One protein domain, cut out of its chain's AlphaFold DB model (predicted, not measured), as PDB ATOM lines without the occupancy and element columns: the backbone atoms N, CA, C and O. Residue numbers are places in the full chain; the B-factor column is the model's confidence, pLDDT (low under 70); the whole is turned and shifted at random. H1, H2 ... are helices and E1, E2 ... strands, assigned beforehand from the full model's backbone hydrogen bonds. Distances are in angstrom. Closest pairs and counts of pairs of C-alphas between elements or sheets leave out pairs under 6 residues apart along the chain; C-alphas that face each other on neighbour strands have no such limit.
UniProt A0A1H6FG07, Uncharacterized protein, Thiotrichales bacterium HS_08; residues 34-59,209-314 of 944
ATOM      1  N   PRO A  34     209.451 176.451 219.623       89.12
ATOM      2  CA  PRO A  34     209.815 177.196 220.814       89.12
ATOM      3  C   PRO A  34     211.330 177.363 220.939       89.12
ATOM      4  O   PRO A  34     212.109 176.445 220.676       89.12
ATOM      5  N   VAL A  35     211.743 178.537 221.404       87.62
ATOM      6  CA  VAL A  35     213.121 178.834 221.792       87.62
ATOM      7  C   VAL A  35     213.161 179.281 223.245       87.62
ATOM      8  O   VAL A  35     212.238 179.933 223.735       87.62
ATOM      9  N   ALA A  36     214.246 178.959 223.945       88.62
ATOM     10  CA  ALA A  36     214.470 179.445 225.299       88.62
ATOM     11  C   ALA A  36     214.590 180.980 225.303       88.62
ATOM     12  O   ALA A  36     215.553 181.547 224.777       88.62
ATOM     13  N   HIS A  37     213.614 181.656 225.908       90.06
ATOM     14  CA  HIS A  37     213.679 183.092 226.147       90.06
ATOM     15  C   HIS A  37     214.837 183.411 227.114       90.06
ATOM     16  O   HIS A  37     215.097 182.621 228.029       90.06
ATOM     17  N   PRO A  38     215.526 184.563 226.976       89.38
ATOM     18  CA  PRO A  38     216.468 185.025 227.991       89.38
ATOM     19  C   PRO A  38     215.876 184.952 229.404       89.38
ATOM     20  O   PRO A  38     214.702 185.252 229.604       89.38
ATOM     21  N   ALA A  39     216.681 184.575 230.399       91.81
ATOM     22  CA  ALA A  39     216.188 184.473 231.768       91.81
ATOM     23  C   ALA A  39     215.669 185.838 232.265       91.81
ATOM     24  O   ALA A  39     216.409 186.832 232.247       91.81
ATOM     25  N   ILE A  40     214.420 185.882 232.732       93.62
ATOM     26  CA  ILE A  40     213.741 187.101 233.200       93.62
ATOM     27  C   ILE A  40     213.229 186.951 234.634       93.62
ATOM     28  O   ILE A  40     212.847 185.850 235.029       93.62
ATOM     29  N   PRO A  41     213.212 188.031 235.434       95.12
ATOM     30  CA  PRO A  41     212.443 188.035 236.673       95.12
ATOM     31  C   PRO A  41     210.946 187.998 236.345       95.12
ATOM     32  O   PRO A  41     210.528 188.578 235.347       95.12
ATOM     33  N   VAL A  42     210.137 187.372 237.199       96.19
ATOM     34  CA  VAL A  42     208.671 187.448 237.100       96.19
ATOM     35  C   VAL A  42     208.184 188.440 238.148       96.19
ATOM     36  O   VAL A  42     208.509 188.309 239.332       96.19
ATOM     37  N   LEU A  43     207.446 189.456 237.707       97.06
ATOM     38  CA  LEU A  43     207.047 190.596 238.526       97.06
ATOM     39  C   LEU A  43     205.524 190.687 238.647       97.06
ATOM     40  O   LEU A  43     204.782 190.346 237.722       97.06
ATOM     41  N   ASP A  44     205.071 191.181 239.794       96.81
ATOM     42  CA  ASP A  44     203.698 191.644 239.965       96.81
ATOM     43  C   ASP A  44     203.511 193.072 239.430       96.81
ATOM     44  O   ASP A  44     204.454 193.726 238.986       96.81
ATOM     45  N   GLU A  45     202.275 193.563 239.488       94.81
ATOM     46  CA  GLU A  45     201.877 194.900 239.028       94.81
ATOM     47  C   GLU A  45     202.618 196.053 239.739       94.81
ATOM     48  O   GLU A  45     202.757 197.140 239.186       94.81
ATOM     49  N   SER A  46     203.139 195.832 240.954       94.38
ATOM     50  CA  SER A  46     203.913 196.835 241.700       94.38
ATOM     51  C   SER A  46     205.406 196.844 241.347       94.38
ATOM     52  O   SER A  46     206.164 197.672 241.860       94.38
ATOM     53  N   GLY A  47     205.847 195.918 240.488       95.19
ATOM     54  CA  GLY A  47     207.254 195.703 240.150       95.19
ATOM     55  C   GLY A  47     208.018 194.873 241.178       95.19
ATOM     56  O   GLY A  47     209.245 194.771 241.087       95.19
ATOM     57  N   ALA A  48     207.336 194.273 242.157       96.75
ATOM     58  CA  ALA A  48     207.965 193.362 243.100       96.75
ATOM     59  C   ALA A  48     208.083 191.959 242.494       96.75
ATOM     60  O   ALA A  48     207.226 191.498 241.743       96.75
ATOM     61  N   HIS A  49     209.166 191.261 242.836       97.31
ATOM     62  CA  HIS A  49     209.350 189.879 242.407       97.31
ATOM     63  C   HIS A  49     208.288 188.969 243.036       97.31
ATOM     64  O   HIS A  49     208.105 188.997 244.257       97.31
ATOM     65  N   VAL A  50     207.656 188.110 242.236       97.25
ATOM     66  CA  VAL A  50     206.499 187.304 242.670       97.25
ATOM     67  C   VAL A  50     206.797 186.341 243.822       97.25
ATOM     68  O   VAL A  50     205.953 186.138 244.688       97.25
ATOM     69  N   LEU A  51     208.024 185.806 243.911       97.06
ATOM     70  CA  LEU A  51     208.443 184.981 245.060       97.06
ATOM     71  C   LEU A  51     208.475 185.758 246.385       97.06
ATOM     72  O   LEU A  51     208.390 185.151 247.449       97.06
ATOM     73  N   ASN A  52     208.615 187.083 246.330       96.56
ATOM     74  CA  ASN A  52     208.653 187.932 247.519       96.56
ATOM     75  C   ASN A  52     207.261 188.453 247.881       96.56
ATOM     76  O   ASN A  52     206.943 188.566 249.062       96.56
ATOM     77  N   SER A  53     206.449 188.805 246.882       95.94
ATOM     78  CA  SER A  53     205.138 189.418 247.105       95.94
ATOM     79  C   SER A  53     203.999 188.407 247.237       95.94
ATOM     80  O   SER A  53     202.995 188.708 247.881       95.94
ATOM     81  N   GLY A  54     204.131 187.227 246.622       95.44
ATOM     82  CA  GLY A  54     203.057 186.236 246.508       95.44
ATOM     83  C   GLY A  54     201.888 186.682 245.620       95.44
ATOM     84  O   GLY A  54     200.878 185.985 245.547       95.44
ATOM     85  N   GLN A  55     202.005 187.837 244.961       96.56
ATOM     86  CA  GLN A  55     200.953 188.443 244.146       96.56
ATOM     87  C   GLN A  55     200.896 187.827 242.737       96.56
ATOM     88  O   GLN A  55     201.844 187.144 242.325       96.56
ATOM     89  N   PRO A  56     199.785 188.016 241.997       97.31
ATOM     90  CA  PRO A  56     199.689 187.584 240.607       97.31
ATOM     91  C   PRO A  56     200.714 188.287 239.717       97.31
ATOM     92  O   PRO A  56     201.106 189.430 239.951       97.31
ATOM     93  N   TYR A  57     201.121 187.575 238.673       95.94
ATOM     94  CA  TYR A  57     202.015 188.075 237.636       95.94
ATOM     95  C   TYR A  57     201.345 189.178 236.807       95.94
ATOM     96  O   TYR A  57     200.184 189.039 236.423       95.94
ATOM     97  N   SER A  58     202.103 190.235 236.498       96.75
ATOM     98  CA  SER A  58     201.722 191.289 235.550       96.75
ATOM     99  C   SER A  58     202.514 191.130 234.247       96.75
ATOM    100  O   SER A  58     203.738 191.332 234.259       96.75
ATOM    101  N   PRO A  59     201.855 190.802 233.116       95.31
ATOM    102  CA  PRO A  59     202.478 190.837 231.796       95.31
ATOM    103  C   PRO A  59     203.107 192.184 231.452       95.31
ATOM    104  O   PRO A  59     204.248 192.230 230.986       95.31
ATOM    105  N   CYS A 209     200.356 187.441 227.144       93.62
ATOM    106  CA  CYS A 209     201.320 187.200 226.067       93.62
ATOM    107  C   CYS A 209     201.508 185.705 225.751       93.62
ATOM    108  O   CYS A 209     201.801 185.345 224.608       93.62
ATOM    109  N   PHE A 210     201.320 184.816 226.730       95.25
ATOM    110  CA  PHE A 210     201.540 183.381 226.553       95.25
ATOM    111  C   PHE A 210     200.444 182.707 225.726       95.25
ATOM    112  O   PHE A 210     200.679 181.636 225.172       95.25
ATOM    113  N   LEU A 211     199.293 183.353 225.520       94.44
ATOM    114  CA  LEU A 211     198.300 182.853 224.563       94.44
ATOM    115  C   LEU A 211     198.788 182.888 223.121       94.44
ATOM    116  O   LEU A 211     198.244 182.163 222.291       94.44
ATOM    117  N   CYS A 212     199.798 183.705 222.825       92.56
ATOM    118  CA  CYS A 212     200.435 183.776 221.514       92.56
ATOM    119  C   CYS A 212     201.845 183.184 221.525       92.56
ATOM    120  O   CYS A 212     202.266 182.612 220.526       92.56
ATOM    121  N   HIS A 213     202.569 183.315 222.637       93.50
ATOM    122  CA  HIS A 213     203.978 182.941 222.719       93.50
ATOM    123  C   HIS A 213     204.239 181.587 223.381       93.50
ATOM    124  O   HIS A 213     205.393 181.193 223.457       93.50
ATOM    125  N   PHE A 214     203.223 180.845 223.828       94.94
ATOM    126  CA  PHE A 214     203.403 179.484 224.338       94.94
ATOM    127  C   PHE A 214     202.746 178.444 223.423       94.94
ATOM    128  O   PHE A 214     201.639 178.654 222.924       94.94
ATOM    129  N   LYS A 215     203.415 177.305 223.216       93.56
ATOM    130  CA  LYS A 215     202.906 176.193 222.403       93.56
ATOM    131  C   LYS A 215     201.886 175.395 223.213       93.56
ATOM    132  O   LYS A 215     202.224 174.786 224.221       93.56
ATOM    133  N   PHE A 216     200.620 175.412 222.797       93.50
ATOM    134  CA  PHE A 216     199.537 174.814 223.591       93.50
ATOM    135  C   PHE A 216     199.647 173.298 223.778       93.50
ATOM    136  O   PHE A 216     199.191 172.802 224.809       93.50
ATOM    137  N   ASP A 217     200.304 172.589 222.862       91.12
ATOM    138  CA  ASP A 217     200.569 171.149 222.995       91.12
ATOM    139  C   ASP A 217     201.477 170.809 224.184       91.12
ATOM    140  O   ASP A 217     201.417 169.699 224.712       91.12
ATOM    141  N   ASP A 218     202.273 171.774 224.650       92.69
ATOM    142  CA  ASP A 218     203.191 171.596 225.775       92.69
ATOM    143  C   ASP A 218     202.520 171.896 227.133       92.69
ATOM    144  O   ASP A 218     203.150 171.777 228.188       92.69
ATOM    145  N   LEU A 219     201.235 172.280 227.143       94.44
ATOM    146  CA  LEU A 219     200.486 172.527 228.377       94.44
ATOM    147  C   LEU A 219     200.216 171.219 229.125       94.44
ATOM    148  O   LEU A 219     199.646 170.267 228.592       94.44
ATOM    149  N   LYS A 220     200.539 171.203 230.419       94.06
ATOM    150  CA  LYS A 220     200.443 170.024 231.280       94.06
ATOM    151  C   LYS A 220     199.790 170.364 232.613       94.06
ATOM    152  O   LYS A 220     200.061 171.395 233.208       94.06
ATOM    153  N   VAL A 221     198.938 169.472 233.110       93.88
ATOM    154  CA  VAL A 221     198.390 169.582 234.467       93.88
ATOM    155  C   VAL A 221     199.419 169.055 235.470       93.88
ATOM    156  O   VAL A 221     199.900 167.929 235.333       93.88
ATOM    157  N   PHE A 222     199.753 169.876 236.469       91.38
ATOM    158  CA  PHE A 222     200.696 169.538 237.546       91.38
ATOM    159  C   PHE A 222     200.020 169.321 238.910       91.38
ATOM    160  O   PHE A 222     200.650 168.784 239.817       91.38
ATOM    161  N   ASP A 223     198.759 169.738 239.056       87.06
ATOM    162  CA  ASP A 223     197.967 169.612 240.284       87.06
ATOM    163  C   ASP A 223     197.296 168.231 240.346       87.06
ATOM    164  O   ASP A 223     196.537 167.863 239.448       87.06
ATOM    165  N   ASP A 224     197.568 167.465 241.403       85.88
ATOM    166  CA  ASP A 224     197.032 166.115 241.598       85.88
ATOM    167  C   ASP A 224     195.554 166.099 242.027       85.88
ATOM    168  O   ASP A 224     194.903 165.053 241.961       85.88
ATOM    169  N   GLN A 225     195.001 167.252 242.417       85.25
ATOM    170  CA  GLN A 225     193.577 167.422 242.714       85.25
ATOM    171  C   GLN A 225     192.725 167.602 241.451       85.25
ATOM    172  O   GLN A 225     191.495 167.525 241.516       85.25
ATOM    173  N   VAL A 226     193.350 167.853 240.301       85.31
ATOM    174  CA  VAL A 226     192.667 167.956 239.010       85.31
ATOM    175  C   VAL A 226     192.546 166.559 238.402       85.31
ATOM    176  O   VAL A 226     193.478 165.759 238.438       85.31
ATOM    177  N   SER A 227     191.377 166.244 237.834       84.25
ATOM    178  CA  SER A 227     191.143 164.948 237.183       84.25
ATOM    179  C   SER A 227     192.208 164.665 236.118       84.25
ATOM    180  O   SER A 227     192.431 165.508 235.247       84.25
ATOM    181  N   ALA A 228     192.788 163.460 236.144       80.94
ATOM    182  CA  ALA A 228     193.848 163.023 235.229       80.94
ATOM    183  C   ALA A 228     193.444 163.041 233.741       80.94
ATOM    184  O   ALA A 228     194.314 163.104 232.878       80.94
ATOM    185  N   ASP A 229     192.142 163.019 233.442       86.81
ATOM    186  CA  ASP A 229     191.613 163.100 232.072       86.81
ATOM    187  C   ASP A 229     191.498 164.550 231.553       86.81
ATOM    188  O   ASP A 229     191.113 164.775 230.404       86.81
ATOM    189  N   THR A 230     191.788 165.554 232.386       90.44
ATOM    190  CA  THR A 230     191.692 166.972 232.005       90.44
ATOM    191  C   THR A 230     192.953 167.395 231.261       90.44
ATOM    192  O   THR A 230     194.055 167.302 231.800       90.44
ATOM    193  N   SER A 231     192.807 167.912 230.039       94.56
ATOM    194  CA  SER A 231     193.937 168.492 229.308       94.56
ATOM    195  C   SER A 231     194.430 169.781 229.986       94.56
ATOM    196  O   SER A 231     193.641 170.518 230.588       94.56
ATOM    197  N   GLY A 232     195.725 170.097 229.854       94.69
ATOM    198  CA  GLY A 232     196.282 171.359 230.363       94.69
ATOM    199  C   GLY A 232     195.566 172.580 229.781       94.69
ATOM    200  O   GLY A 232     195.235 173.513 230.510       94.69
ATOM    201  N   TYR A 233     195.233 172.526 228.489       93.94
ATOM    202  CA  TYR A 233     194.476 173.564 227.790       93.94
ATOM    203  C   TYR A 233     193.060 173.771 228.360       93.94
ATOM    204  O   TYR A 233     192.662 174.909 228.625       93.94
ATOM    205  N   ASP A 234     192.291 172.701 228.585       93.50
ATOM    206  CA  ASP A 234     190.931 172.818 229.125       93.50
ATOM    207  C   ASP A 234     190.931 173.305 230.577       93.50
ATOM    208  O   ASP A 234     190.106 174.156 230.937       93.50
ATOM    209  N   HIS A 235     191.879 172.827 231.393       95.25
ATOM    210  CA  HIS A 235     192.059 173.296 232.770       95.25
ATOM    211  C   HIS A 235     192.360 174.795 232.802       95.25
ATOM    212  O   HIS A 235     191.619 175.559 233.425       95.25
ATOM    213  N   PHE A 236     193.359 175.241 232.034       95.06
ATOM    214  CA  PHE A 236     193.700 176.657 231.876       95.06
ATOM    215  C   PHE A 236     192.474 177.508 231.521       95.06
ATOM    216  O   PHE A 236     192.188 178.516 232.175       95.06
ATOM    217  N   ARG A 237     191.698 177.093 230.512       93.56
ATOM    218  CA  ARG A 237     190.506 177.834 230.079       93.56
ATOM    219  C   ARG A 237     189.437 177.907 231.164       93.56
ATOM    220  O   ARG A 237     188.750 178.931 231.264       93.56
ATOM    221  N   SER A 238     189.270 176.837 231.940       93.62
ATOM    222  CA  SER A 238     188.331 176.799 233.059       93.62
ATOM    223  C   SER A 238     188.750 177.770 234.159       93.62
ATOM    224  O   SER A 238     187.945 178.621 234.548       93.62
ATOM    225  N   VAL A 239     190.015 177.720 234.584       95.56
ATOM    226  CA  VAL A 239     190.549 178.607 235.626       95.56
ATOM    227  C   VAL A 239     190.437 180.066 235.186       95.56
ATOM    228  O   VAL A 239     189.781 180.871 235.852       95.56
ATOM    229  N   ARG A 240     190.970 180.390 234.001       95.81
ATOM    230  CA  ARG A 240     190.975 181.748 233.442       95.81
ATOM    231  C   ARG A 240     189.568 182.333 233.322       95.81
ATOM    232  O   ARG A 240     189.298 183.443 233.778       95.81
ATOM    233  N   GLY A 241     188.655 181.598 232.687       94.25
ATOM    234  CA  GLY A 241     187.325 182.106 232.356       94.25
ATOM    235  C   GLY A 241     186.303 181.969 233.482       94.25
ATOM    236  O   GLY A 241     185.530 182.895 233.732       94.25
ATOM    237  N   THR A 242     186.248 180.810 234.135       92.69
ATOM    238  CA  THR A 242     185.180 180.469 235.084       92.69
ATOM    239  C   THR A 242     185.564 180.770 236.522       92.69
ATOM    240  O   THR A 242     184.761 181.380 237.231       92.69
ATOM    241  N   ASP A 243     186.763 180.387 236.954       94.88
ATOM    242  CA  ASP A 243     187.147 180.556 238.356       94.88
ATOM    243  C   ASP A 243     187.678 181.942 238.687       94.88
ATOM    244  O   ASP A 243     187.489 182.389 239.817       94.88
ATOM    245  N   LEU A 244     188.257 182.636 237.707       96.62
ATOM    246  CA  LEU A 244     188.798 183.980 237.880       96.62
ATOM    247  C   LEU A 244     187.875 185.044 237.288       96.62
ATOM    248  O   LEU A 244     187.192 185.760 238.025       96.62
ATOM    249  N   ALA A 245     187.793 185.129 235.958       95.50
ATOM    250  CA  ALA A 245     187.152 186.266 235.309       95.50
ATOM    251  C   ALA A 245     185.655 186.402 235.645       95.50
ATOM    252  O   ALA A 245     185.224 187.472 236.070       95.50
ATOM    253  N   LYS A 246     184.847 185.331 235.554       92.88
ATOM    254  CA  LYS A 246     183.411 185.390 235.919       92.88
ATOM    255  C   LYS A 246     183.168 185.808 237.375       92.88
ATOM    256  O   LYS A 246     182.157 186.460 237.650       92.88
ATOM    257  N   LYS A 247     184.093 185.481 238.283       93.19
ATOM    258  CA  LYS A 247     184.038 185.866 239.704       93.19
ATOM    259  C   LYS A 247     184.607 187.268 239.973       93.19
ATOM    260  O   LYS A 247     184.483 187.760 241.085       93.19
ATOM    261  N   GLY A 248     185.137 187.949 238.953       94.38
ATOM    262  CA  GLY A 248     185.637 189.323 239.047       94.38
ATOM    263  C   GLY A 248     187.091 189.447 239.507       94.38
ATOM    264  O   GLY A 248     187.499 190.545 239.867       94.38
ATOM    265  N   PHE A 249     187.872 188.363 239.488       96.75
ATOM    266  CA  PHE A 249     189.300 188.370 239.837       96.75
ATOM    267  C   PHE A 249     190.172 188.722 238.622       96.75
ATOM    268  O   PHE A 249     190.996 187.916 238.194       96.75
ATOM    269  N   PHE A 250     189.951 189.893 238.021       97.75
ATOM    270  CA  PHE A 250     190.583 190.276 236.752       97.75
ATOM    271  C   PHE A 250     192.115 190.293 236.819       97.75
ATOM    272  O   PHE A 250     192.742 189.680 235.960       97.75
ATOM    273  N   ARG A 251     192.703 190.821 237.901       96.94
ATOM    274  CA  ARG A 251     194.164 190.863 238.118       96.94
ATOM    275  C   ARG A 251     194.854 189.490 238.082       96.94
ATOM    276  O   ARG A 251     196.053 189.399 237.864       96.94
ATOM    277  N   TYR A 252     194.112 188.410 238.324       97.81
ATOM    278  CA  TYR A 252     194.653 187.048 238.393       97.81
ATOM    279  C   TYR A 252     194.554 186.294 237.063       97.81
ATOM    280  O   TYR A 252     195.137 185.219 236.930       97.81
ATOM    281  N   VAL A 253     193.795 186.817 236.094       97.50
ATOM    282  CA  VAL A 253     193.408 186.107 234.864       97.50
ATOM    283  C   VAL A 253     194.626 185.625 234.077       97.50
ATOM    284  O   VAL A 253     194.644 184.468 233.657       97.50
ATOM    285  N   ASP A 254     195.661 186.453 233.956       96.00
ATOM    286  CA  ASP A 254     196.851 186.152 233.142       96.00
ATOM    287  C   ASP A 254     197.832 185.209 233.860       96.00
ATOM    288  O   ASP A 254     198.716 184.616 233.249       96.00
ATOM    289  N   SER A 255     197.641 184.990 235.165       97.38
ATOM    290  CA  SER A 255     198.387 183.979 235.926       97.38
ATOM    291  C   SER A 255     197.852 182.557 235.700       97.38
ATOM    292  O   SER A 255     198.520 181.590 236.062       97.38
ATOM    293  N   ALA A 256     196.668 182.395 235.091       96.88
ATOM    294  CA  ALA A 256     196.031 181.090 234.903       96.88
ATOM    295  C   ALA A 256     196.864 180.124 234.047       96.88
ATOM    296  O   ALA A 256     196.939 178.937 234.354       96.88
ATOM    297  N   ILE A 257     197.498 180.613 232.977       96.31
ATOM    298  CA  ILE A 257     198.309 179.763 232.093       96.31
ATOM    299  C   ILE A 257     199.588 179.275 232.777       96.31
ATOM    300  O   ILE A 257     200.032 178.159 232.523       96.31
ATOM    301  N   LEU A 258     200.134 180.052 233.717       97.12
ATOM    302  CA  LEU A 258     201.364 179.724 234.443       97.12
ATOM    303  C   LEU A 258     201.223 178.482 235.338       97.12
ATOM    304  O   LEU A 258     202.231 177.888 235.719       97.12
ATOM    305  N   GLU A 259     199.985 178.085 235.656       96.00
ATOM    306  CA  GLU A 259     199.677 176.859 236.396       96.00
ATOM    307  C   GLU A 259     199.937 175.587 235.577       96.00
ATOM    308  O   GLU A 259     200.310 174.555 236.135       96.00
ATOM    309  N   VAL A 260     199.745 175.663 234.259       95.88
ATOM    310  CA  VAL A 260     199.837 174.516 233.340       95.88
ATOM    311  C   VAL A 260     200.958 174.642 232.314       95.88
ATOM    312  O   VAL A 260     201.212 173.717 231.545       95.88
ATOM    313  N   MET A 261     201.640 175.783 232.281       95.31
ATOM    314  CA  MET A 261     202.785 176.013 231.417       95.31
ATOM    315  C   MET A 261     203.944 175.109 231.842       95.31
ATOM    316  O   MET A 261     204.493 175.278 232.931       95.31
ATOM    317  N   ASN A 262     204.317 174.154 230.988       93.81
ATOM    318  CA  ASN A 262     205.485 173.321 231.236       93.81
ATOM    319  C   ASN A 262     206.757 174.072 230.841       93.81
ATOM    320  O   ASN A 262     206.933 174.443 229.684       93.81
ATOM    321  N   LEU A 263     207.659 174.274 231.798       91.56
ATOM    322  CA  LEU A 263     208.938 174.930 231.536       91.56
ATOM    323  C   LEU A 263     209.969 174.013 230.871       91.56
ATOM    324  O   LEU A 263     211.011 174.520 230.465       91.56
ATOM    325  N   ASN A 264     209.730 172.697 230.803       85.69
ATOM    326  CA  ASN A 264     210.650 171.734 230.191       85.69
ATOM    327  C   ASN A 264     210.909 172.080 228.716       85.69
ATOM    328  O   ASN A 264     209.968 172.249 227.944       85.69
ATOM    329  N   HIS A 265     212.180 172.159 228.331       71.75
ATOM    330  CA  HIS A 265     212.602 172.478 226.971       71.75
ATOM    331  C   HIS A 265     213.529 171.373 226.417       71.75
ATOM    332  O   HIS A 265     214.289 170.772 227.185       71.75
ATOM    333  N   PRO A 266     213.508 171.076 225.098       61.62
ATOM    334  CA  PRO A 266     214.257 169.956 224.506       61.62
ATOM    335  C   PRO A 266     215.785 170.002 224.671       61.62
ATOM    336  O   PRO A 266     216.451 168.988 224.461       61.62
ATOM    337  N   ASP A 267     216.358 171.148 225.047       62.81
ATOM    338  CA  ASP A 267     217.781 171.277 225.395       62.81
ATOM    339  C   ASP A 267     218.127 170.741 226.801       62.81
ATOM    340  O   ASP A 267     219.305 170.678 227.161       62.81
ATOM    341  N   GLY A 268     217.122 170.315 227.576       62.75
ATOM    342  CA  GLY A 268     217.270 169.674 228.880       62.75
ATOM    343  C   GLY A 268     217.592 170.629 230.032       62.75
ATOM    344  O   GLY A 268     218.038 170.166 231.083       62.75
ATOM    345  N   VAL A 269     217.400 171.942 229.854       59.91
ATOM    346  CA  VAL A 269     217.718 172.968 230.869       59.91
ATOM    347  C   VAL A 269     216.796 172.881 232.095       59.91
ATOM    348  O   VAL A 269     217.209 173.191 233.214       59.91
ATOM    349  N   THR A 270     215.565 172.410 231.916       63.97
ATOM    350  CA  THR A 270     214.508 172.366 232.935       63.97
ATOM    351  C   THR A 270     213.804 171.010 232.911       63.97
ATOM    352  O   THR A 270     213.584 170.421 231.861       63.97
ATOM    353  N   SER A 271     213.445 170.484 234.082       76.81
ATOM    354  CA  SER A 271     212.548 169.325 234.195       76.81
ATOM    355  C   SER A 271     211.087 169.767 234.131       76.81
ATOM    356  O   SER A 271     210.804 170.935 234.387       76.81
ATOM    357  N   ASP A 272     210.161 168.831 233.906       87.62
ATOM    358  CA  ASP A 272     208.716 169.085 233.981       87.62
ATOM    359  C   ASP A 272     208.333 169.824 235.272       87.62
ATOM    360  O   ASP A 272     208.442 169.266 236.368       87.62
ATOM    361  N   LYS A 273     207.898 171.081 235.139       90.56
ATOM    362  CA  LYS A 273     207.403 171.916 236.240       90.56
ATOM    363  C   LYS A 273     206.613 173.113 235.708       90.56
ATOM    364  O   LYS A 273     206.921 173.616 234.628       90.56
ATOM    365  N   SER A 274     205.662 173.588 236.510       93.69
ATOM    366  CA  SER A 274     204.983 174.873 236.328       93.69
ATOM    367  C   SER A 274     205.602 175.974 237.193       93.69
ATOM    368  O   SER A 274     206.416 175.713 238.089       93.69
ATOM    369  N   LEU A 275     205.204 177.220 236.920       95.94
ATOM    370  CA  LEU A 275     205.626 178.406 237.669       95.94
ATOM    371  C   LEU A 275     204.852 178.593 238.975       95.94
ATOM    372  O   LEU A 275     205.404 179.105 239.950       95.94
ATOM    373  N   LEU A 276     203.577 178.208 238.994       96.31
ATOM    374  CA  LEU A 276     202.710 178.348 240.158       96.31
ATOM    375  C   LEU A 276     201.629 177.268 240.195       96.31
ATOM    376  O   LEU A 276     201.430 176.522 239.240       96.31
ATOM    377  N   ASN A 277     200.892 177.230 241.298       94.81
ATOM    378  CA  ASN A 277     199.592 176.581 241.399       94.81
ATOM    379  C   ASN A 277     198.629 177.479 242.189       94.81
ATOM    380  O   ASN A 277     199.045 178.188 243.108       94.81
ATOM    381  N   PHE A 278     197.344 177.455 241.845       96.06
ATOM    382  CA  PHE A 278     196.322 178.107 242.656       96.06
ATOM    383  C   PHE A 278     195.894 177.178 243.793       96.06
ATOM    384  O   PHE A 278     195.496 176.040 243.555       96.06
ATOM    385  N   SER A 279     195.910 177.678 245.027       95.12
ATOM    386  CA  SER A 279     195.465 176.895 246.179       95.12
ATOM    387  C   SER A 279     193.989 176.524 246.037       95.12
ATOM    388  O   SER A 279     193.149 177.386 245.762       95.12
ATOM    389  N   ARG A 280     193.667 175.242 246.242       93.31
ATOM    390  CA  ARG A 280     192.303 174.715 246.123       93.31
ATOM    391  C   ARG A 280     191.904 173.809 247.280       93.31
ATOM    392  O   ARG A 280     192.743 173.231 247.970       93.31
ATOM    393  N   THR A 281     190.598 173.680 247.480       91.88
ATOM    394  CA  THR A 281     189.966 172.656 248.319       91.88
ATOM    395  C   THR A 281     188.703 172.175 247.619       91.88
ATOM    396  O   THR A 281     187.877 172.985 247.202       91.88
ATOM    397  N   ASP A 282     188.590 170.860 247.418       86.31
ATOM    398  CA  ASP A 282     187.497 170.223 246.666       86.31
ATOM    399  C   ASP A 282     187.264 170.853 245.274       86.31
ATOM    400  O   ASP A 282     186.135 171.018 244.815       86.31
ATOM    401  N   GLY A 283     188.352 171.251 244.600       82.69
ATOM    402  CA  GLY A 283     188.319 171.878 243.274       82.69
ATOM    403  C   GLY A 283     187.954 173.369 243.259       82.69
ATOM    404  O   GLY A 283     187.965 173.985 242.195       82.69
ATOM    405  N   HIS A 284     187.675 173.984 244.410       89.56
ATOM    406  CA  HIS A 284     187.398 175.418 244.519       89.56
ATOM    407  C   HIS A 284     188.633 176.205 244.956       89.56
ATOM    408  O   HIS A 284     189.370 175.753 245.825       89.56
ATOM    409  N   LEU A 285     188.841 177.394 244.373       94.38
ATOM    410  CA  LEU A 285     189.932 178.296 244.756       94.38
ATOM    411  C   LEU A 285     189.797 178.732 246.219       94.38
ATOM    412  O   LEU A 285     188.746 179.231 246.625       94.38
ATOM    413  N   ASN A 286     190.883 178.602 246.973       95.94
ATOM    414  CA  ASN A 286     191.003 179.177 248.304       95.94
ATOM    415  C   ASN A 286     191.283 180.678 248.194       95.94
ATOM    416  O   ASN A 286     192.048 181.114 247.328       95.94
ATOM    417  N   LEU A 287     190.663 181.455 249.081       95.69
ATOM    418  CA  LEU A 287     190.806 182.906 249.133       95.69
ATOM    419  C   LEU A 287     191.534 183.330 250.417       95.69
ATOM    420  O   LEU A 287     191.417 182.655 251.440       95.69
ATOM    421  N   ASP A 288     192.270 184.437 250.355       93.88
ATOM    422  CA  ASP A 288     192.877 185.091 251.515       93.88
ATOM    423  C   ASP A 288     191.832 185.861 252.352       93.88
ATOM    424  O   ASP A 288     190.648 185.934 252.004       93.88
ATOM    425  N   ASP A 289     192.272 186.478 253.452       92.38
ATOM    426  CA  ASP A 289     191.404 187.272 254.337       92.38
ATOM    427  C   ASP A 289     190.780 188.503 253.642       92.38
ATOM    428  O   ASP A 289     189.777 189.042 254.112       92.38
ATOM    429  N   ASN A 290     191.345 188.939 252.511       88.25
ATOM    430  CA  ASN A 290     190.829 190.031 251.683       88.25
ATOM    431  C   ASN A 290     189.894 189.528 250.566       88.25
ATOM    432  O   ASN A 290     189.355 190.329 249.797       88.25
ATOM    433  N   GLY A 291     189.672 188.213 250.480       91.25
ATOM    434  CA  GLY A 291     188.839 187.572 249.471       91.25
ATOM    435  C   GLY A 291     189.520 187.390 248.114       91.25
ATOM    436  O   GLY A 291     188.812 187.224 247.122       91.25
ATOM    437  N   ASN A 292     190.852 187.422 248.045       94.25
ATOM    438  CA  ASN A 292     191.620 187.234 246.815       94.25
ATOM    439  C   ASN A 292     192.124 185.790 246.656       94.25
ATOM    440  O   ASN A 292     192.459 185.164 247.659       94.25
ATOM    441  N   PRO A 293     192.249 185.256 245.427       96.62
ATOM    442  CA  PRO A 293     192.819 183.929 245.192       96.62
ATOM    443  C   PRO A 293     194.232 183.759 245.765       96.62
ATOM    444  O   PRO A 293     195.109 184.595 245.545       96.62
ATOM    445  N   LEU A 294     194.463 182.640 246.454       96.44
ATOM    446  CA  LEU A 294     195.776 182.276 246.989       96.44
ATOM    447  C   LEU A 294     196.640 181.577 245.930       96.44
ATOM    448  O   LEU A 294     196.254 180.543 245.378       96.44
ATOM    449  N   LEU A 295     197.836 182.122 245.691       96.88
ATOM    450  CA  LEU A 295     198.834 181.594 244.759       96.88
ATOM    451  C   LEU A 295     199.989 180.926 245.507       96.88
ATOM    452  O   LEU A 295     200.525 181.478 246.466       96.88
ATOM    453  N   ASN A 296     200.421 179.771 245.009       95.69
ATOM    454  CA  ASN A 296     201.611 179.066 245.467       95.69
ATOM    455  C   ASN A 296     202.660 179.090 244.352       95.69
ATOM    456  O   ASN A 296     202.612 178.271 243.432       95.69
ATOM    457  N   TRP A 297     203.591 180.040 244.414       97.38
ATOM    458  CA  TRP A 297     204.699 180.128 243.463       97.38
ATOM    459  C   TRP A 297     205.729 179.020 243.696       97.38
ATOM    460  O   TRP A 297     206.052 178.694 244.836       97.38
ATOM    461  N   ASN A 298     206.262 178.463 242.608       95.94
ATOM    462  CA  ASN A 298     207.271 177.413 242.642       95.94
ATOM    463  C   ASN A 298     208.688 178.019 242.644       95.94
ATOM    464  O   ASN A 298     209.165 178.416 241.580       95.94
ATOM    465  N   PRO A 299     209.402 178.079 243.786       95.56
ATOM    466  CA  PRO A 299     210.747 178.654 243.832       95.56
ATOM    467  C   PRO A 299     211.760 177.869 242.988       95.56
ATOM    468  O   PRO A 299     212.689 178.468 242.457       95.56
ATOM    469  N   ASP A 300     211.552 176.563 242.782       93.19
ATOM    470  CA  ASP A 300     212.455 175.708 241.998       93.19
ATOM    471  C   ASP A 300     212.343 175.944 240.480       93.19
ATOM    472  O   ASP A 300     213.061 175.315 239.693       93.19
ATOM    473  N   ALA A 301     211.404 176.787 240.043       93.38
ATOM    474  CA  ALA A 301     211.309 177.256 238.665       93.38
ATOM    475  C   ALA A 301     212.250 178.438 238.370       93.38
ATOM    476  O   ALA A 301     212.441 178.782 237.205       93.38
ATOM    477  N   PHE A 302     212.845 179.038 239.404       94.56
ATOM    478  CA  PHE A 302     213.711 180.205 239.295       94.56
ATOM    479  C   PHE A 302     215.174 179.829 239.553       94.56
ATOM    480  O   PHE A 302     215.483 178.932 240.339       94.56
ATOM    481  N   ASP A 303     216.087 180.520 238.878       93.19
ATOM    482  CA  ASP A 303     217.525 180.401 239.086       93.19
ATOM    483  C   ASP A 303     217.989 181.132 240.363       93.19
ATOM    484  O   ASP A 303     217.212 181.763 241.083       93.19
ATOM    485  N   GLU A 304     219.291 181.073 240.646       93.88
ATOM    486  CA  GLU A 304     219.906 181.726 241.811       93.88
ATOM    487  C   GLU A 304     219.746 183.259 241.842       93.88
ATOM    488  O   GLU A 304     219.901 183.873 242.899       93.88
ATOM    489  N   ASN A 305     219.420 183.879 240.704       94.62
ATOM    490  CA  ASN A 305     219.152 185.309 240.574       94.62
ATOM    491  C   ASN A 305     217.648 185.627 240.622       94.62
ATOM    492  O   ASN A 305     217.267 186.779 240.405       94.62
ATOM    493  N   GLY A 306     216.798 184.628 240.884       94.31
ATOM    494  CA  GLY A 306     215.349 184.773 240.856       94.31
ATOM    495  C   GLY A 306     214.807 184.961 239.440       94.31
ATOM    496  O   GLY A 306     213.855 185.704 239.251       94.31
ATOM    497  N   LYS A 307     215.419 184.361 238.418       94.94
ATOM    498  CA  LYS A 307     214.951 184.470 237.029       94.94
ATOM    499  C   LYS A 307     214.505 183.127 236.478       94.94
ATOM    500  O   LYS A 307     215.027 182.092 236.865       94.94
ATOM    501  N   VAL A 308     213.570 183.145 235.537       92.88
ATOM    502  CA  VAL A 308     213.082 181.949 234.845       92.88
ATOM    503  C   VAL A 308     213.417 182.010 233.359       92.88
ATOM    504  O   VAL A 308     213.345 183.069 232.734       92.88
ATOM    505  N   VAL A 309     213.775 180.857 232.800       92.38
ATOM    506  CA  VAL A 309     213.858 180.621 231.356       92.38
ATOM    507  C   VAL A 309     212.548 179.976 230.920       92.38
ATOM    508  O   VAL A 309     212.157 178.949 231.471       92.38
ATOM    509  N   ILE A 310     211.865 180.583 229.949       92.06
ATOM    510  CA  ILE A 310     210.567 180.114 229.452       92.06
ATOM    511  C   ILE A 310     210.722 179.736 227.975       92.06
ATOM    512  O   ILE A 310     211.260 180.544 227.210       92.06
ATOM    513  N   PRO A 311     210.271 178.545 227.546       91.88
ATOM    514  CA  PRO A 311     210.224 178.208 226.131       91.88
ATOM    515  C   PRO A 311     209.109 179.014 225.455       91.88
ATOM    516  O   PRO A 311     207.949 178.944 225.857       91.88
ATOM    517  N   MET A 312     209.464 179.811 224.448       90.88
ATOM    518  CA  MET A 312     208.534 180.712 223.772       90.88
ATOM    519  C   MET A 312     208.577 180.555 222.257       90.88
ATOM    520  O   MET A 312     209.642 180.454 221.650       90.88
ATOM    521  N   LEU A 313     207.406 180.616 221.638       91.12
ATOM    522  CA  LEU A 313     207.241 180.748 220.202       91.12
ATOM    523  C   LEU A 313     207.590 182.171 219.758       91.12
ATOM    524  O   LEU A 313     207.125 183.153 220.345       91.12
ATOM    525  N   ARG A 314     208.352 182.302 218.666       88.06
ATOM    526  CA  ARG A 314     208.577 183.612 218.029       88.06
ATOM    527  C   ARG A 314     207.308 184.128 217.347       88.06
ATOM    528  O   ARG A 314     207.056 185.331 217.361       88.06
TER     529      ARG A 314
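This is residues 34 to 59 and 209 to 314 of the 944 residues of an uncharacterized protein of Thiotrichales bacterium HS_08 (UniProt A0A1H6FG07). Little regular structure: a compact body mostly of loops, with a two-strand antiparallel hairpin, E1 and E2, near its middle and a helical hairpin, H3 and H4, to one side. Small helices H1 and H2 lie farther out. The printed 132 residues run H1 H2 H3 H4 E1 E2, mostly helix by class, with 36 residues in named elements; the radius of gyration of the C-alphas is 14.1 A, the spans 39 by 36 by 24 A.

E1, residues 276 to 278, and E2, residues 295 to 297, are antiparallel at 162 degrees; N 277 and O 296 are 2.9 A apart, within hydrogen-bond range. The closest C-alphas of E2 and H1, residues 50 to 53, are those of Trp 297 and Leu 51, 6.3 A apart. H3, residues 232 to 247, touches H4, residues 250 to 255, with residues 240 to 245 alone; the closest C-alphas, those of Arg 240 and Val 253, are 5.2 A apart. Their tilt is shallow, 12 degrees, opposite ways. H2, residues 210 to 213, and H3 are apart. O i to N i+4 pairs within range number 8 of 12 in H3 and 0 of 2 in H4, which has 2 of 3 O i to N i+3 pairs; H1 and H2 are too short for an i+4 pair.

H1 begins at C-alpha 50 (206.499, 187.304, 242.670); H3 spans 21.2 A; E2 ends at C-alpha 297 (204.699, 180.128, 243.463).

Residues 60 to 208 are not printed; C-alphas 59 and 209 are 6.9 A apart. The links H2 to H3, H4 to E1 and E1 to E2 are long. Residues 266 to 270 have pLDDT under 70.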